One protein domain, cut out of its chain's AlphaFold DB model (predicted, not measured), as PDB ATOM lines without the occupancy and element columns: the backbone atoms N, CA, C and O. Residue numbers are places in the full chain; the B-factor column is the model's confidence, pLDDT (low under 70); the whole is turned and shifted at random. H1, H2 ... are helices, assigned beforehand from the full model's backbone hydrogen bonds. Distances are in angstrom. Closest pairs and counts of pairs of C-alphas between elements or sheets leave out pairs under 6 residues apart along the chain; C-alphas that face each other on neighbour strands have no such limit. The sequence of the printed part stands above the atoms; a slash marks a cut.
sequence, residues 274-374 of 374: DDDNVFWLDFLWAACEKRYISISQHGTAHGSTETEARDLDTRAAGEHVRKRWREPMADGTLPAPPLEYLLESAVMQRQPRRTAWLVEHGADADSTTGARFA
ATOM      1  N   ASP A 274     223.836 212.129 129.928       64.44
ATOM      2  CA  ASP A 274     223.427 210.728 129.989       64.44
ATOM      3  C   ASP A 274     221.900 210.571 129.939       64.44
ATOM      4  O   ASP A 274     221.398 209.456 130.118       64.44
ATOM      5  N   ASP A 275     221.163 211.651 129.644       66.56
ATOM      6  CA  ASP A 275     219.697 211.673 129.624       66.56
ATOM      7  C   ASP A 275     219.113 210.659 128.630       66.56
ATOM      8  O   ASP A 275     218.197 209.910 128.981       66.56
ATOM      9  N   ASP A 276     219.701 210.533 127.437       66.62
ATOM     10  CA  ASP A 276     219.258 209.558 126.430       66.62
ATOM     11  C   ASP A 276     219.472 208.103 126.891       66.62
ATOM     12  O   ASP A 276     218.668 207.215 126.595       66.62
ATOM     13  N   ASN A 277     220.536 207.834 127.654       76.94
ATOM     14  CA  ASN A 277     220.819 206.489 128.154       76.94
ATOM     15  C   ASN A 277     219.904 206.114 129.321       76.94
ATOM     16  O   ASN A 277     219.461 204.967 129.400       76.94
ATOM     17  N   VAL A 278     219.597 207.061 130.214       86.75
ATOM     18  CA  VAL A 278     218.622 206.846 131.293       86.75
ATOM     19  C   VAL A 278     217.223 206.646 130.711       86.75
ATOM     20  O   VAL A 278     216.528 205.722 131.132       86.75
ATOM     21  N   PHE A 279     216.853 207.416 129.682       90.44
ATOM     22  CA  PHE A 279     215.582 207.253 128.979       90.44
ATOM     23  C   PHE A 279     215.366 205.814 128.491       90.44
ATOM     24  O   PHE A 279     214.317 205.228 128.761       90.44
ATOM     25  N   TRP A 280     216.349 205.208 127.814       91.75
ATOM     26  CA  TRP A 280     216.203 203.832 127.325       91.75
ATOM     27  C   TRP A 280     216.103 202.803 128.454       91.75
ATOM     28  O   TRP A 280     215.375 201.818 128.309       91.75
ATOM     29  N   LEU A 281     216.781 203.022 129.584       92.69
ATOM     30  CA  LEU A 281     216.649 202.154 130.755       92.69
ATOM     31  C   LEU A 281     215.243 202.230 131.355       92.69
ATOM     32  O   LEU A 281     214.614 201.187 131.527       92.69
ATOM     33  N   ASP A 282     214.728 203.440 131.587       93.06
ATOM     34  CA  ASP A 282     213.352 203.666 132.041       93.06
ATOM     35  C   ASP A 282     212.336 203.031 131.086       93.06
ATOM     36  O   ASP A 282     211.415 202.319 131.499       93.06
ATOM     37  N   PHE A 283     212.529 203.245 129.785       93.62
ATOM     38  CA  PHE A 283     211.644 202.756 128.739       93.62
ATOM     39  C   PHE A 283     211.570 201.222 128.710       93.62
ATOM     40  O   PHE A 283     210.476 200.645 128.727       93.62
ATOM     41  N   LEU A 284     212.720 200.539 128.699       93.81
ATOM     42  CA  LEU A 284     212.783 199.074 128.662       93.81
ATOM     43  C   LEU A 284     212.359 198.446 129.995       93.81
ATOM     44  O   LEU A 284     211.715 197.391 130.006       93.81
ATOM     45  N   TRP A 285     212.654 199.104 131.117       94.19
ATOM     46  CA  TRP A 285     212.175 198.696 132.433       94.19
ATOM     47  C   TRP A 285     210.647 198.703 132.505       94.19
ATOM     48  O   TRP A 285     210.029 197.675 132.799       94.19
ATOM     49  N   ALA A 286     210.023 199.830 132.155       93.31
ATOM     50  CA  ALA A 286     208.570 199.978 132.154       93.31
ATOM     51  C   ALA A 286     207.895 198.972 131.205       93.31
ATOM     52  O   ALA A 286     206.821 198.437 131.500       93.31
ATOM     53  N   ALA A 287     208.536 198.661 130.075       93.25
ATOM     54  CA  ALA A 287     208.067 197.630 129.159       93.25
ATOM     55  C   ALA A 287     208.098 196.222 129.783       93.25
ATOM     56  O   ALA A 287     207.142 195.457 129.612       93.25
ATOM     57  N   CYS A 288     209.140 195.892 130.555       92.00
ATOM     58  CA  CYS A 288     209.199 194.645 131.322       92.00
ATOM     59  C   CYS A 288     208.064 194.568 132.356       92.00
ATOM     60  O   CYS A 288     207.391 193.537 132.452       92.00
ATOM     61  N   GLU A 289     207.812 195.653 133.096       91.88
ATOM     62  CA  GLU A 289     206.745 195.702 134.104       91.88
ATOM     63  C   GLU A 289     205.369 195.513 133.461       91.88
ATOM     64  O   GLU A 289     204.602 194.639 133.870       91.88
ATOM     65  N   LYS A 290     205.081 196.258 132.386       89.62
ATOM     66  CA  LYS A 290     203.826 196.147 131.629       89.62
ATOM     67  C   LYS A 290     203.601 194.725 131.112       89.62
ATOM     68  O   LYS A 290     202.484 194.206 131.191       89.62
ATOM     69  N   ARG A 291     204.652 194.075 130.601       88.00
ATOM     70  CA  ARG A 291     204.578 192.693 130.114       88.00
ATOM     71  C   ARG A 291     204.286 191.711 131.246       88.00
ATOM     72  O   ARG A 291     203.435 190.840 131.070       88.00
ATOM     73  N   TYR A 292     204.931 191.867 132.403       86.31
ATOM     74  CA  TYR A 292     204.659 191.033 133.574       86.31
ATOM     75  C   TYR A 292     203.207 191.164 134.046       86.31
ATOM     76  O   TYR A 292     202.534 190.146 134.203       86.31
ATOM     77  N   ILE A 293     202.715 192.397 134.204       85.38
ATOM     78  CA  ILE A 293     201.334 192.678 134.631       85.38
ATOM     79  C   ILE A 293     200.334 192.047 133.657       85.38
ATOM     80  O   ILE A 293     199.368 191.410 134.069       85.38
ATOM     81  N   SER A 294     200.584 192.162 132.350       84.06
ATOM     82  CA  SER A 294     199.737 191.515 131.346       84.06
ATOM     83  C   SER A 294     199.700 189.993 131.537       84.06
ATOM     84  O   SER A 294     198.621 189.402 131.589       84.06
ATOM     85  N   ILE A 295     200.855 189.341 131.712       81.81
ATOM     86  CA  ILE A 295     200.935 187.885 131.909       81.81
ATOM     87  C   ILE A 295     200.241 187.452 133.211       81.81
ATOM     88  O   ILE A 295     199.505 186.462 133.206       81.81
ATOM     89  N   SER A 296     200.443 188.177 134.317       80.06
ATOM     90  CA  SER A 296     199.849 187.836 135.615       80.06
ATOM     91  C   SER A 296     198.322 187.945 135.589       80.06
ATOM     92  O   SER A 296     197.639 187.031 136.064       80.06
ATOM     93  N   GLN A 297     197.779 188.989 134.955       79.88
ATOM     94  CA  GLN A 297     196.336 189.223 134.832       79.88
ATOM     95  C   GLN A 297     195.636 188.184 133.951       79.88
ATOM     96  O   GLN A 297     194.537 187.738 134.279       79.88
ATOM     97  N   HIS A 298     196.279 187.716 132.877       73.06
ATOM     98  CA  HIS A 298     195.740 186.607 132.076       73.06
ATOM     99  C   HIS A 298     195.746 185.267 132.841       73.06
ATOM    100  O   HIS A 298     194.990 184.358 132.494       73.06
ATOM    101  N   GLY A 299     196.574 185.135 133.883       60.28
ATOM    102  CA  GLY A 299     196.685 183.935 134.716       60.28
ATOM    103  C   GLY A 299     195.807 183.917 135.973       60.28
ATOM    104  O   GLY A 299     195.635 182.850 136.564       60.28
ATOM    105  N   THR A 300     195.237 185.051 136.401       57.75
ATOM    106  CA  THR A 300     194.496 185.154 137.670       57.75
ATOM    107  C   THR A 300     193.070 185.671 137.484       57.75
ATOM    108  O   THR A 300     192.817 186.845 137.248       57.75
ATOM    109  N   ALA A 301     192.093 184.779 137.664       52.75
ATOM    110  CA  ALA A 301     190.701 185.156 137.871       52.75
ATOM    111  C   ALA A 301     190.421 185.270 139.381       52.75
ATOM    112  O   ALA A 301     190.471 184.250 140.063       52.75
ATOM    113  N   HIS A 302     190.088 186.484 139.856       50.00
ATOM    114  CA  HIS A 302     189.200 186.824 140.997       50.00
ATOM    115  C   HIS A 302     189.746 187.822 142.038       50.00
ATOM    116  O   HIS A 302     190.817 187.640 142.602       50.00
ATOM    117  N   GLY A 303     188.861 188.746 142.448       54.00
ATOM    118  CA  GLY A 303     188.474 188.862 143.864       54.00
ATOM    119  C   GLY A 303     188.789 190.154 144.624       54.00
ATOM    120  O   GLY A 303     188.245 190.320 145.714       54.00
ATOM    121  N   SER A 304     189.600 191.062 144.083       60.06
ATOM    122  CA  SER A 304     190.030 192.294 144.773       60.06
ATOM    123  C   SER A 304     189.398 193.553 144.174       60.06
ATOM    124  O   SER A 304     188.921 193.536 143.037       60.06
ATOM    125  N   THR A 305     189.380 194.656 144.931       65.69
ATOM    126  CA  THR A 305     188.997 195.964 144.378       65.69
ATOM    127  C   THR A 305     190.009 196.390 143.308       65.69
ATOM    128  O   THR A 305     191.201 196.102 143.422       65.69
ATOM    129  N   GLU A 306     189.542 197.040 142.240       63.91
ATOM    130  CA  GLU A 306     190.350 197.290 141.035       63.91
ATOM    131  C   GLU A 306     191.616 198.121 141.317       63.91
ATOM    132  O   GLU A 306     192.657 197.882 140.717       63.91
ATOM    133  N   THR A 307     191.559 199.066 142.260       69.88
ATOM    134  CA  THR A 307     192.696 199.934 142.608       69.88
ATOM    135  C   THR A 307     193.753 199.210 143.445       69.88
ATOM    136  O   THR A 307     194.928 199.251 143.096       69.88
ATOM    137  N   GLU A 308     193.355 198.492 144.501       66.00
ATOM    138  CA  GLU A 308     194.303 197.749 145.349       66.00
ATOM    139  C   GLU A 308     194.966 196.594 144.583       66.00
ATOM    140  O   GLU A 308     196.141 196.302 144.800       66.00
ATOM    141  N   ALA A 309     194.236 195.961 143.655       64.88
ATOM    142  CA  ALA A 309     194.790 194.946 142.762       64.88
ATOM    143  C   ALA A 309     195.870 195.525 141.834       64.88
ATOM    144  O   ALA A 309     196.934 194.930 141.691       64.88
ATOM    145  N   ARG A 310     195.629 196.712 141.259       68.75
ATOM    146  CA  ARG A 310     196.581 197.390 140.364       68.75
ATOM    147  C   ARG A 310     197.866 197.807 141.077       68.75
ATOM    148  O   ARG A 310     198.941 197.623 140.519       68.75
ATOM    149  N   ASP A 311     197.780 198.326 142.299       72.12
ATOM    150  CA  ASP A 311     198.973 198.735 143.056       72.12
ATOM    151  C   ASP A 311     199.836 197.531 143.473       72.12
ATOM    152  O   ASP A 311     201.069 197.583 143.407       72.12
ATOM    153  N   LEU A 312     199.196 196.422 143.866       72.06
ATOM    154  CA  LEU A 312     199.884 195.166 144.173       72.06
ATOM    155  C   LEU A 312     200.543 194.558 142.931       72.06
ATOM    156  O   LEU A 312     201.696 194.134 143.020       72.06
ATOM    157  N   ASP A 313     199.853 194.567 141.787       79.75
ATOM    158  CA  ASP A 313     200.396 194.109 140.504       79.75
ATOM    159  C   ASP A 313     201.625 194.928 140.100       79.75
ATOM    160  O   ASP A 313     202.646 194.345 139.739       79.75
ATOM    161  N   THR A 314     201.578 196.259 140.222       82.25
ATOM    162  CA  THR A 314     202.714 197.137 139.894       82.25
ATOM    163  C   THR A 314     203.919 196.866 140.791       82.25
ATOM    164  O   THR A 314     205.037 196.710 140.301       82.25
ATOM    165  N   ARG A 315     203.725 196.744 142.112       84.44
ATOM    166  CA  ARG A 315     204.836 196.437 143.027       84.44
ATOM    167  C   ARG A 315     205.428 195.051 142.761       84.44
ATOM    168  O   ARG A 315     206.650 194.903 142.750       84.44
ATOM    169  N   ALA A 316     204.576 194.047 142.553       86.50
ATOM    170  CA  ALA A 316     205.009 192.695 142.221       86.50
ATOM    171  C   ALA A 316     205.749 192.656 140.874       86.50
ATOM    172  O   ALA A 316     206.747 191.946 140.750       86.50
ATOM    173  N   ALA A 317     205.307 193.454 139.897       87.56
ATOM    174  CA  ALA A 317     205.990 193.629 138.624       87.56
ATOM    175  C   ALA A 317     207.391 194.197 138.824       87.56
ATOM    176  O   ALA A 317     208.348 193.568 138.385       87.56
ATOM    177  N   GLY A 318     207.536 195.297 139.566       88.56
ATOM    178  CA  GLY A 318     208.850 195.874 139.855       88.56
ATOM    179  C   GLY A 318     209.794 194.883 140.548       88.56
ATOM    180  O   GLY A 318     210.953 194.752 140.162       88.56
ATOM    181  N   GLU A 319     209.310 194.109 141.527       90.06
ATOM    182  CA  GLU A 319     210.107 193.051 142.174       90.06
ATOM    183  C   GLU A 319     210.487 191.916 141.202       90.06
ATOM    184  O   GLU A 319     211.615 191.415 141.240       90.06
ATOM    185  N   HIS A 320     209.582 191.526 140.301       90.88
ATOM    186  CA  HIS A 320     209.857 190.517 139.282       90.88
ATOM    187  C   HIS A 320     210.879 190.996 138.245       90.88
ATOM    188  O   HIS A 320     211.816 190.261 137.929       90.88
ATOM    189  N   VAL A 321     210.728 192.222 137.742       92.50
ATOM    190  CA  VAL A 321     211.651 192.828 136.776       92.50
ATOM    191  C   VAL A 321     213.040 192.961 137.394       92.50
ATOM    192  O   VAL A 321     214.001 192.470 136.805       92.50
ATOM    193  N   ARG A 322     213.140 193.464 138.635       93.50
ATOM    194  CA  ARG A 322     214.391 193.470 139.419       93.50
ATOM    195  C   ARG A 322     215.053 192.107 139.453       93.50
ATOM    196  O   ARG A 322     216.243 191.990 139.178       93.50
ATOM    197  N   LYS A 323     214.291 191.063 139.785       92.44
ATOM    198  CA  LYS A 323     214.823 189.701 139.823       92.44
ATOM    199  C   LYS A 323     215.343 189.274 138.449       92.44
ATOM    200  O   LYS A 323     216.457 188.771 138.362       92.44
ATOM    201  N   ARG A 324     214.566 189.496 137.386       92.38
ATOM    202  CA  ARG A 324     214.931 189.089 136.025       92.38
ATOM    203  C   ARG A 324     216.186 189.802 135.514       92.38
ATOM    204  O   ARG A 324     216.994 189.161 134.848       92.38
ATOM    205  N   TRP A 325     216.358 191.084 135.837       93.94
ATOM    206  CA  TRP A 325     217.524 191.884 135.450       93.94
ATOM    207  C   TRP A 325     218.787 191.591 136.286       93.94
ATOM    208  O   TRP A 325     219.873 192.028 135.916       93.94
ATOM    209  N   ARG A 326     218.663 190.830 137.382       92.44
ATOM    210  CA  ARG A 326     219.787 190.270 138.163       92.44
ATOM    211  C   ARG A 326     220.139 188.833 137.778       92.44
ATOM    212  O   ARG A 326     221.067 188.243 138.330       92.44
ATOM    213  N   GLU A 327     219.396 188.238 136.852       91.88
ATOM    214  CA  GLU A 327     219.707 186.918 136.312       91.88
ATOM    215  C   GLU A 327     220.557 187.065 135.039       91.88
ATOM    216  O   GLU A 327     220.280 187.947 134.221       91.88
ATOM    217  N   PRO A 328     221.577 186.208 134.833       90.50
ATOM    218  CA  PRO A 328     222.342 186.199 133.592       90.50
ATOM    219  C   PRO A 328     221.441 186.085 132.358       90.50
ATOM    220  O   PRO A 328     220.425 185.380 132.363       90.50
ATOM    221  N   MET A 329     221.832 186.762 131.281       86.31
ATOM    222  CA  MET A 329     221.125 186.673 130.008       86.31
ATOM    223  C   MET A 329     221.272 185.271 129.412       86.31
ATOM    224  O   MET A 329     222.369 184.717 129.367       86.31
ATOM    225  N   ALA A 330     220.163 184.691 128.949       80.69
ATOM    226  CA  ALA A 330     220.150 183.330 128.408       80.69
ATOM    227  C   ALA A 330     220.962 183.197 127.109       80.69
ATOM    228  O   ALA A 330     221.491 182.125 126.824       80.69
ATOM    229  N   ASP A 331     221.058 184.282 126.340       76.56
ATOM    230  CA  ASP A 331     221.833 184.380 125.100       76.56
ATOM    231  C   ASP A 331     223.329 184.672 125.337       76.56
ATOM    232  O   ASP A 331     224.126 184.610 124.404       76.56
ATOM    233  N   GLY A 332     223.724 184.961 126.582       80.88
ATOM    234  CA  GLY A 332     225.101 185.286 126.947       80.88
ATOM    235  C   GLY A 332     225.622 186.602 126.367       80.88
ATOM    236  O   GLY A 332     226.835 186.800 126.374       80.88
ATOM    237  N   THR A 333     224.752 187.493 125.875       83.62
ATOM    238  CA  THR A 333     225.176 188.766 125.261       83.62
ATOM    239  C   THR A 333     225.911 189.664 126.251       83.62
ATOM    240  O   THR A 333     226.858 190.353 125.885       83.62
ATOM    241  N   LEU A 334     225.497 189.630 127.521       86.19
ATOM    242  CA  LEU A 334     226.174 190.333 128.604       86.19
ATOM    243  C   LEU A 334     227.053 189.367 129.417       86.19
ATOM    244  O   LEU A 334     226.608 188.261 129.740       86.19
ATOM    245  N   PRO A 335     228.273 189.782 129.812       85.00
ATOM    246  CA  PRO A 335     229.196 188.942 130.581       85.00
ATOM    247  C   PRO A 335     228.786 188.780 132.055       85.00
ATOM    248  O   PRO A 335     229.302 187.907 132.753       85.00
ATOM    249  N   ALA A 336     227.865 189.616 132.529       88.56
ATOM    250  CA  ALA A 336     227.294 189.614 133.869       88.56
ATOM    251  C   ALA A 336     225.785 189.912 133.769       88.56
ATOM    252  O   ALA A 336     225.306 190.273 132.688       88.56
ATOM    253  N   PRO A 337     225.005 189.746 134.853       92.62
ATOM    254  CA  PRO A 337     223.602 190.130 134.820       92.62
ATOM    255  C   PRO A 337     223.421 191.620 134.464       92.62
ATOM    256  O   PRO A 337     224.297 192.428 134.790       92.62
ATOM    257  N   PRO A 338     222.314 191.986 133.788       93.62
ATOM    258  CA  PRO A 338     222.098 193.334 133.270       93.62
ATOM    259  C   PRO A 338     222.363 194.472 134.260       93.62
ATOM    260  O   PRO A 338     223.125 195.377 133.934       93.62
ATOM    261  N   LEU A 339     221.775 194.444 135.461       94.19
ATOM    262  CA  LEU A 339     221.917 195.557 136.413       94.19
ATOM    263  C   LEU A 339     223.369 195.768 136.850       94.19
ATOM    264  O   LEU A 339     223.845 196.900 136.890       94.19
ATOM    265  N   GLU A 340     224.077 194.684 137.146       92.25
ATOM    266  CA  GLU A 340     225.464 194.712 137.595       92.25
ATOM    267  C   GLU A 340     226.413 195.137 136.463       92.25
ATOM    268  O   GLU A 340     227.268 195.997 136.674       92.25
ATOM    269  N   TYR A 341     226.220 194.610 135.248       90.88
ATOM    270  CA  TYR A 341     227.008 195.006 134.076       90.88
ATOM    271  C   TYR A 341     226.839 196.497 133.746       90.88
ATOM    272  O   TYR A 341     227.815 197.223 133.548       90.88
ATOM    273  N   LEU A 342     225.589 196.969 133.705       92.50
ATOM    274  CA  LEU A 342     225.278 198.355 133.366       92.50
ATOM    275  C   LEU A 342     225.771 199.321 134.449       92.50
ATOM    276  O   LEU A 342     226.200 200.424 134.110       92.50
ATOM    277  N   LEU A 343     225.751 198.920 135.727       92.88
ATOM    278  CA  LEU A 343     226.257 199.743 136.831       92.88
ATOM    279  C   LEU A 343     227.767 199.926 136.727       92.88
ATOM    280  O   LEU A 343     228.248 201.054 136.824       92.88
ATOM    281  N   GLU A 344     228.500 198.840 136.484       88.94
ATOM    282  CA  GLU A 344     229.947 198.890 136.280       88.94
ATOM    283  C   GLU A 344     230.293 199.813 135.103       88.94
ATOM    284  O   GLU A 344     231.103 200.732 135.250       88.94
ATOM    285  N   SER A 345     229.599 199.649 133.973       89.12
ATOM    286  CA  SER A 345     229.759 200.498 132.789       89.12
ATOM    287  C   SER A 345     229.486 201.980 133.084       89.12
ATOM    288  O   SER A 345     230.287 202.840 132.715       89.12
ATOM    289  N   ALA A 346     228.390 202.287 133.789       90.19
ATOM    290  CA  ALA A 346     228.004 203.652 134.150       90.19
ATOM    291  C   ALA A 346     229.038 204.325 135.065       90.19
ATOM    292  O   ALA A 346     229.405 205.478 134.845       90.19
ATOM    293  N   VAL A 347     229.555 203.597 136.062       89.38
ATOM    294  CA  VAL A 347     230.588 204.103 136.977       89.38
ATOM    295  C   VAL A 347     231.902 204.351 136.235       89.38
ATOM    296  O   VAL A 347     232.506 205.412 136.404       89.38
ATOM    297  N   MET A 348     232.337 203.413 135.384       86.75
ATOM    298  CA  MET A 348     233.573 203.559 134.602       86.75
ATOM    299  C   MET A 348     233.534 204.762 133.663       86.75
ATOM    300  O   MET A 348     234.543 205.445 133.490       86.75
ATOM    301  N   GLN A 349     232.364 205.042 133.093       84.75
ATOM    302  CA  GLN A 349     232.151 206.136 132.150       84.75
ATOM    303  C   GLN A 349     231.654 207.426 132.817       84.75
ATOM    304  O   GLN A 349     231.282 208.358 132.114       84.75
ATOM    305  N   ARG A 350     231.668 207.500 134.159       88.50
ATOM    306  CA  ARG A 350     231.270 208.682 134.945       88.50
ATOM    307  C   ARG A 350     229.869 209.207 134.589       88.50
ATOM    308  O   ARG A 350     229.699 210.401 134.384       88.50
ATOM    309  N   GLN A 351     228.875 208.318 134.553       85.94
ATOM    310  CA  GLN A 351     227.461 208.634 134.292       85.94
ATOM    311  C   GLN A 351     226.664 208.662 135.613       85.94
ATOM    312  O   GLN A 351     226.070 207.646 135.991       85.94
ATOM    313  N   PRO A 352     226.682 209.769 136.388       89.06
ATOM    314  CA  PRO A 352     226.130 209.798 137.742       89.06
ATOM    315  C   PRO A 352     224.615 209.587 137.789       89.06
ATOM    316  O   PRO A 352     224.134 208.944 138.727       89.06
ATOM    317  N   ARG A 353     223.853 210.080 136.801       90.00
ATOM    318  CA  ARG A 353     222.387 209.933 136.788       90.00
ATOM    319  C   ARG A 353     222.020 208.491 136.480       90.00
ATOM    320  O   ARG A 353     221.215 207.902 137.198       90.00
ATOM    321  N   ARG A 354     222.701 207.872 135.515       90.94
ATOM    322  CA  ARG A 354     222.563 206.438 135.247       90.94
ATOM    323  C   ARG A 354     222.980 205.564 136.426       90.94
ATOM    324  O   ARG A 354     222.285 204.601 136.742       90.94
ATOM    325  N   THR A 355     224.088 205.881 137.098       91.94
ATOM    326  CA  THR A 355     224.507 205.167 138.313       91.94
ATOM    327  C   THR A 355     223.427 205.248 139.392       91.94
ATOM    328  O   THR A 355     223.066 204.215 139.958       91.94
ATOM    329  N   ALA A 356     222.880 206.440 139.652       92.69
ATOM    330  CA  ALA A 356     221.795 206.622 140.615       92.69
ATOM    331  C   ALA A 356     220.561 205.795 140.232       92.69
ATOM    332  O   ALA A 356     220.068 205.022 141.055       92.69
ATOM    333  N   TRP A 357     220.142 205.867 138.964       94.31
ATOM    334  CA  TRP A 357     219.028 205.084 138.435       94.31
ATOM    335  C   TRP A 357     219.226 203.585 138.674       94.31
ATOM    336  O   TRP A 357     218.353 202.916 139.223       94.31
ATOM    337  N   LEU A 358     220.396 203.044 138.329       94.38
ATOM    338  CA  LEU A 358     220.683 201.615 138.469       94.38
ATOM    339  C   LEU A 358     220.652 201.165 139.934       94.38
ATOM    340  O   LEU A 358     220.090 200.112 140.234       94.38
ATOM    341  N   VAL A 359     221.187 201.965 140.861       94.00
ATOM    342  CA  VAL A 359     221.129 201.672 142.304       94.00
ATOM    343  C   VAL A 359     219.688 201.718 142.828       94.00
ATOM    344  O   VAL A 359     219.285 200.828 143.579       94.00
ATOM    345  N   GLU A 360     218.879 202.689 142.400       94.00
ATOM    346  CA  GLU A 360     217.453 202.788 142.760       94.00
ATOM    347  C   GLU A 360     216.628 201.598 142.242       94.00
ATOM    348  O   GLU A 360     215.721 201.102 142.922       94.00
ATOM    349  N   HIS A 361     216.998 201.073 141.075       94.06
ATOM    350  CA  HIS A 361     216.413 199.868 140.485       94.06
ATOM    351  C   HIS A 361     217.037 198.582 141.033       94.06
ATOM    352  O   HIS A 361     216.689 197.476 140.620       94.06
ATOM    353  N   GLY A 362     217.875 198.721 142.061       92.44
ATOM    354  CA  GLY A 362     218.425 197.629 142.826       92.44
ATOM    355  C   GLY A 362     219.539 196.924 142.084       92.44
ATOM    356  O   GLY A 362     219.534 195.707 142.095       92.44
ATOM    357  N   ALA A 363     220.477 197.626 141.461       92.31
ATOM    358  CA  ALA A 363     221.811 197.091 141.211       92.31
ATOM    359  C   ALA A 363     222.577 196.972 142.543       92.31
ATOM    360  O   ALA A 363     222.353 197.749 143.474       92.31
ATOM    361  N   ASP A 364     223.451 195.974 142.674       89.06
ATOM    362  CA  ASP A 364     224.294 195.821 143.865       89.06
ATOM    363  C   ASP A 364     225.605 196.608 143.714       89.06
ATOM    364  O   ASP A 364     226.480 196.241 142.926       89.06
ATOM    365  N   ALA A 365     225.730 197.690 144.488       83.38
ATOM    366  CA  ALA A 365     226.899 198.568 144.495       83.38
ATOM    367  C   ALA A 365     228.167 197.900 145.052       83.38
ATOM    368  O   ALA A 365     229.270 198.345 144.740       83.38
ATOM    369  N   ASP A 366     228.017 196.830 145.837       81.44
ATOM    370  CA  ASP A 366     229.134 196.044 146.365       81.44
ATOM    371  C   ASP A 366     229.480 194.853 145.454       81.44
ATOM    372  O   ASP A 366     230.410 194.087 145.742       81.44
ATOM    373  N   SER A 367     228.738 194.668 144.354       74.00
ATOM    374  CA  SER A 367     228.976 193.551 143.451       74.00
ATOM    375  C   SER A 367     230.363 193.665 142.818       74.00
ATOM    376  O   SER A 367     230.758 194.668 142.232       74.00
ATOM    377  N   THR A 368     231.136 192.589 142.953       64.00
ATOM    378  CA  THR A 368     232.488 192.465 142.388       64.00
ATOM    379  C   THR A 368     232.470 191.616 141.122       64.00
ATOM    380  O   THR A 368     233.452 190.942 140.810       64.00
ATOM    381  N   THR A 369     231.341 191.628 140.398       59.03
ATOM    382  CA  THR A 369     231.059 190.742 139.255       59.03
ATOM    383  C   THR A 369     232.050 190.900 138.103       59.03
ATOM    384  O   THR A 369     232.094 190.034 137.238       59.03
ATOM    385  N   GLY A 370     232.925 191.906 138.166       47.16
ATOM    386  CA  GLY A 370     234.304 191.778 137.727       47.16
ATOM    387  C   GLY A 370     234.400 191.341 136.281       47.16
ATOM    388  O   GLY A 370     234.874 190.236 135.992       47.16
ATOM    389  N   ALA A 371     234.023 192.233 135.372       44.91
ATOM    390  CA  ALA A 371     234.576 192.164 134.039       44.91
ATOM    391  C   ALA A 371     236.100 192.346 134.165       44.91
ATOM    392  O   ALA A 371     236.654 193.440 134.230       44.91
ATOM    393  N   ARG A 372     236.824 191.224 134.202       42.75
ATOM    394  CA  ARG A 372     238.166 191.177 133.625       42.75
ATOM    395  C   ARG A 372     237.978 191.488 132.144       42.75
ATOM    396  O   ARG A 372     237.749 190.570 131.363       42.75
ATOM    397  N   PHE A 373     237.980 192.768 131.790       42.16
ATOM    398  CA  PHE A 373     237.963 193.204 130.401       42.16
ATOM    399  C   PHE A 373     239.180 192.579 129.702       42.16
ATOM    400  O   PHE A 373     240.306 192.682 130.202       42.16
ATOM    401  N   ALA A 374     238.916 191.838 128.628       33.59
ATOM    402  CA  ALA A 374     239.921 191.275 127.731       33.59
ATOM    403  C   ALA A 374     240.228 192.266 126.609       33.59
ATOM    404  O   ALA A 374     239.271 192.950 126.178       33.59
TER     405      ALA A 374
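AT A GLANCE: This is residues 274 to 374 of the 374 residues of an uncharacterized protein of Microdochium bolleyi (UniProt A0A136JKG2). Two long helices, H1 and H2, cross as a lopsided X, and a small hairpin of two short helices, H3 and H4, sits toward one end, where H4 packs on the first turn of H1. Residues 298 to 308, of which 306 to 308 belong to H2, stick out at the opposite end. The printed part has 101 residues with four named helices, in the order H1, H2, H3, H4, and no named strand; the class is all helix. The whole is loose, with a radius of gyration of the C-alphas of 15.8 A, and elongated, spanning 53 by 28 by 23 A.

IN THESE COORDINATES: H1, residues 275 to 299, is 36.4 A long and begins at C-alpha 275 (219.697, 211.673, 129.624). H2, residues 306 to 325, is 28.3 A long. H3 is residues 338 to 348, 15.4 A, and H4 is residues 352 to 360, 12.2 A, ending at C-alpha 360 (217.453, 202.788, 142.760).

HOW THE PARTS SIT: H1 and H2 touch at a steep tilt of 60 degrees, opposite ways, through residues 285 to 296 and 313 to 321 alone; their closest C-alphas, of Glu 289 and Ala 317, are 5.0 A apart. With residues 275 to 278 alone, H1 touches H4 at a shallow tilt of 21 degrees, the same way; the closest C-alphas, of Val 278 and Arg 354, are 5.6 A apart. H3 and H4 form a helical hairpin at 29 degrees, their closest C-alphas, of Ala 346 and Thr 355, 5.6 A apart. H2 and H3 are close but not clearly touching: the closest C-alphas, of Trp 325 and Pro 338, are 5.3 A apart. H1 and H3 are apart, as are H2 and H4. In H1, H2, H3 and H4 every O i to N i+4 pair is within hydrogen-bond range.

THE WHOLE: The C-alphas of Gly 303 and Ala 374, the two farthest apart, are 54.0 A apart. The printed part has no cut; the link from H2 to H3, 12 residues, is long. The pLDDT is under 70 at residues 274 to 276, 299 to 310 and 368 to 374.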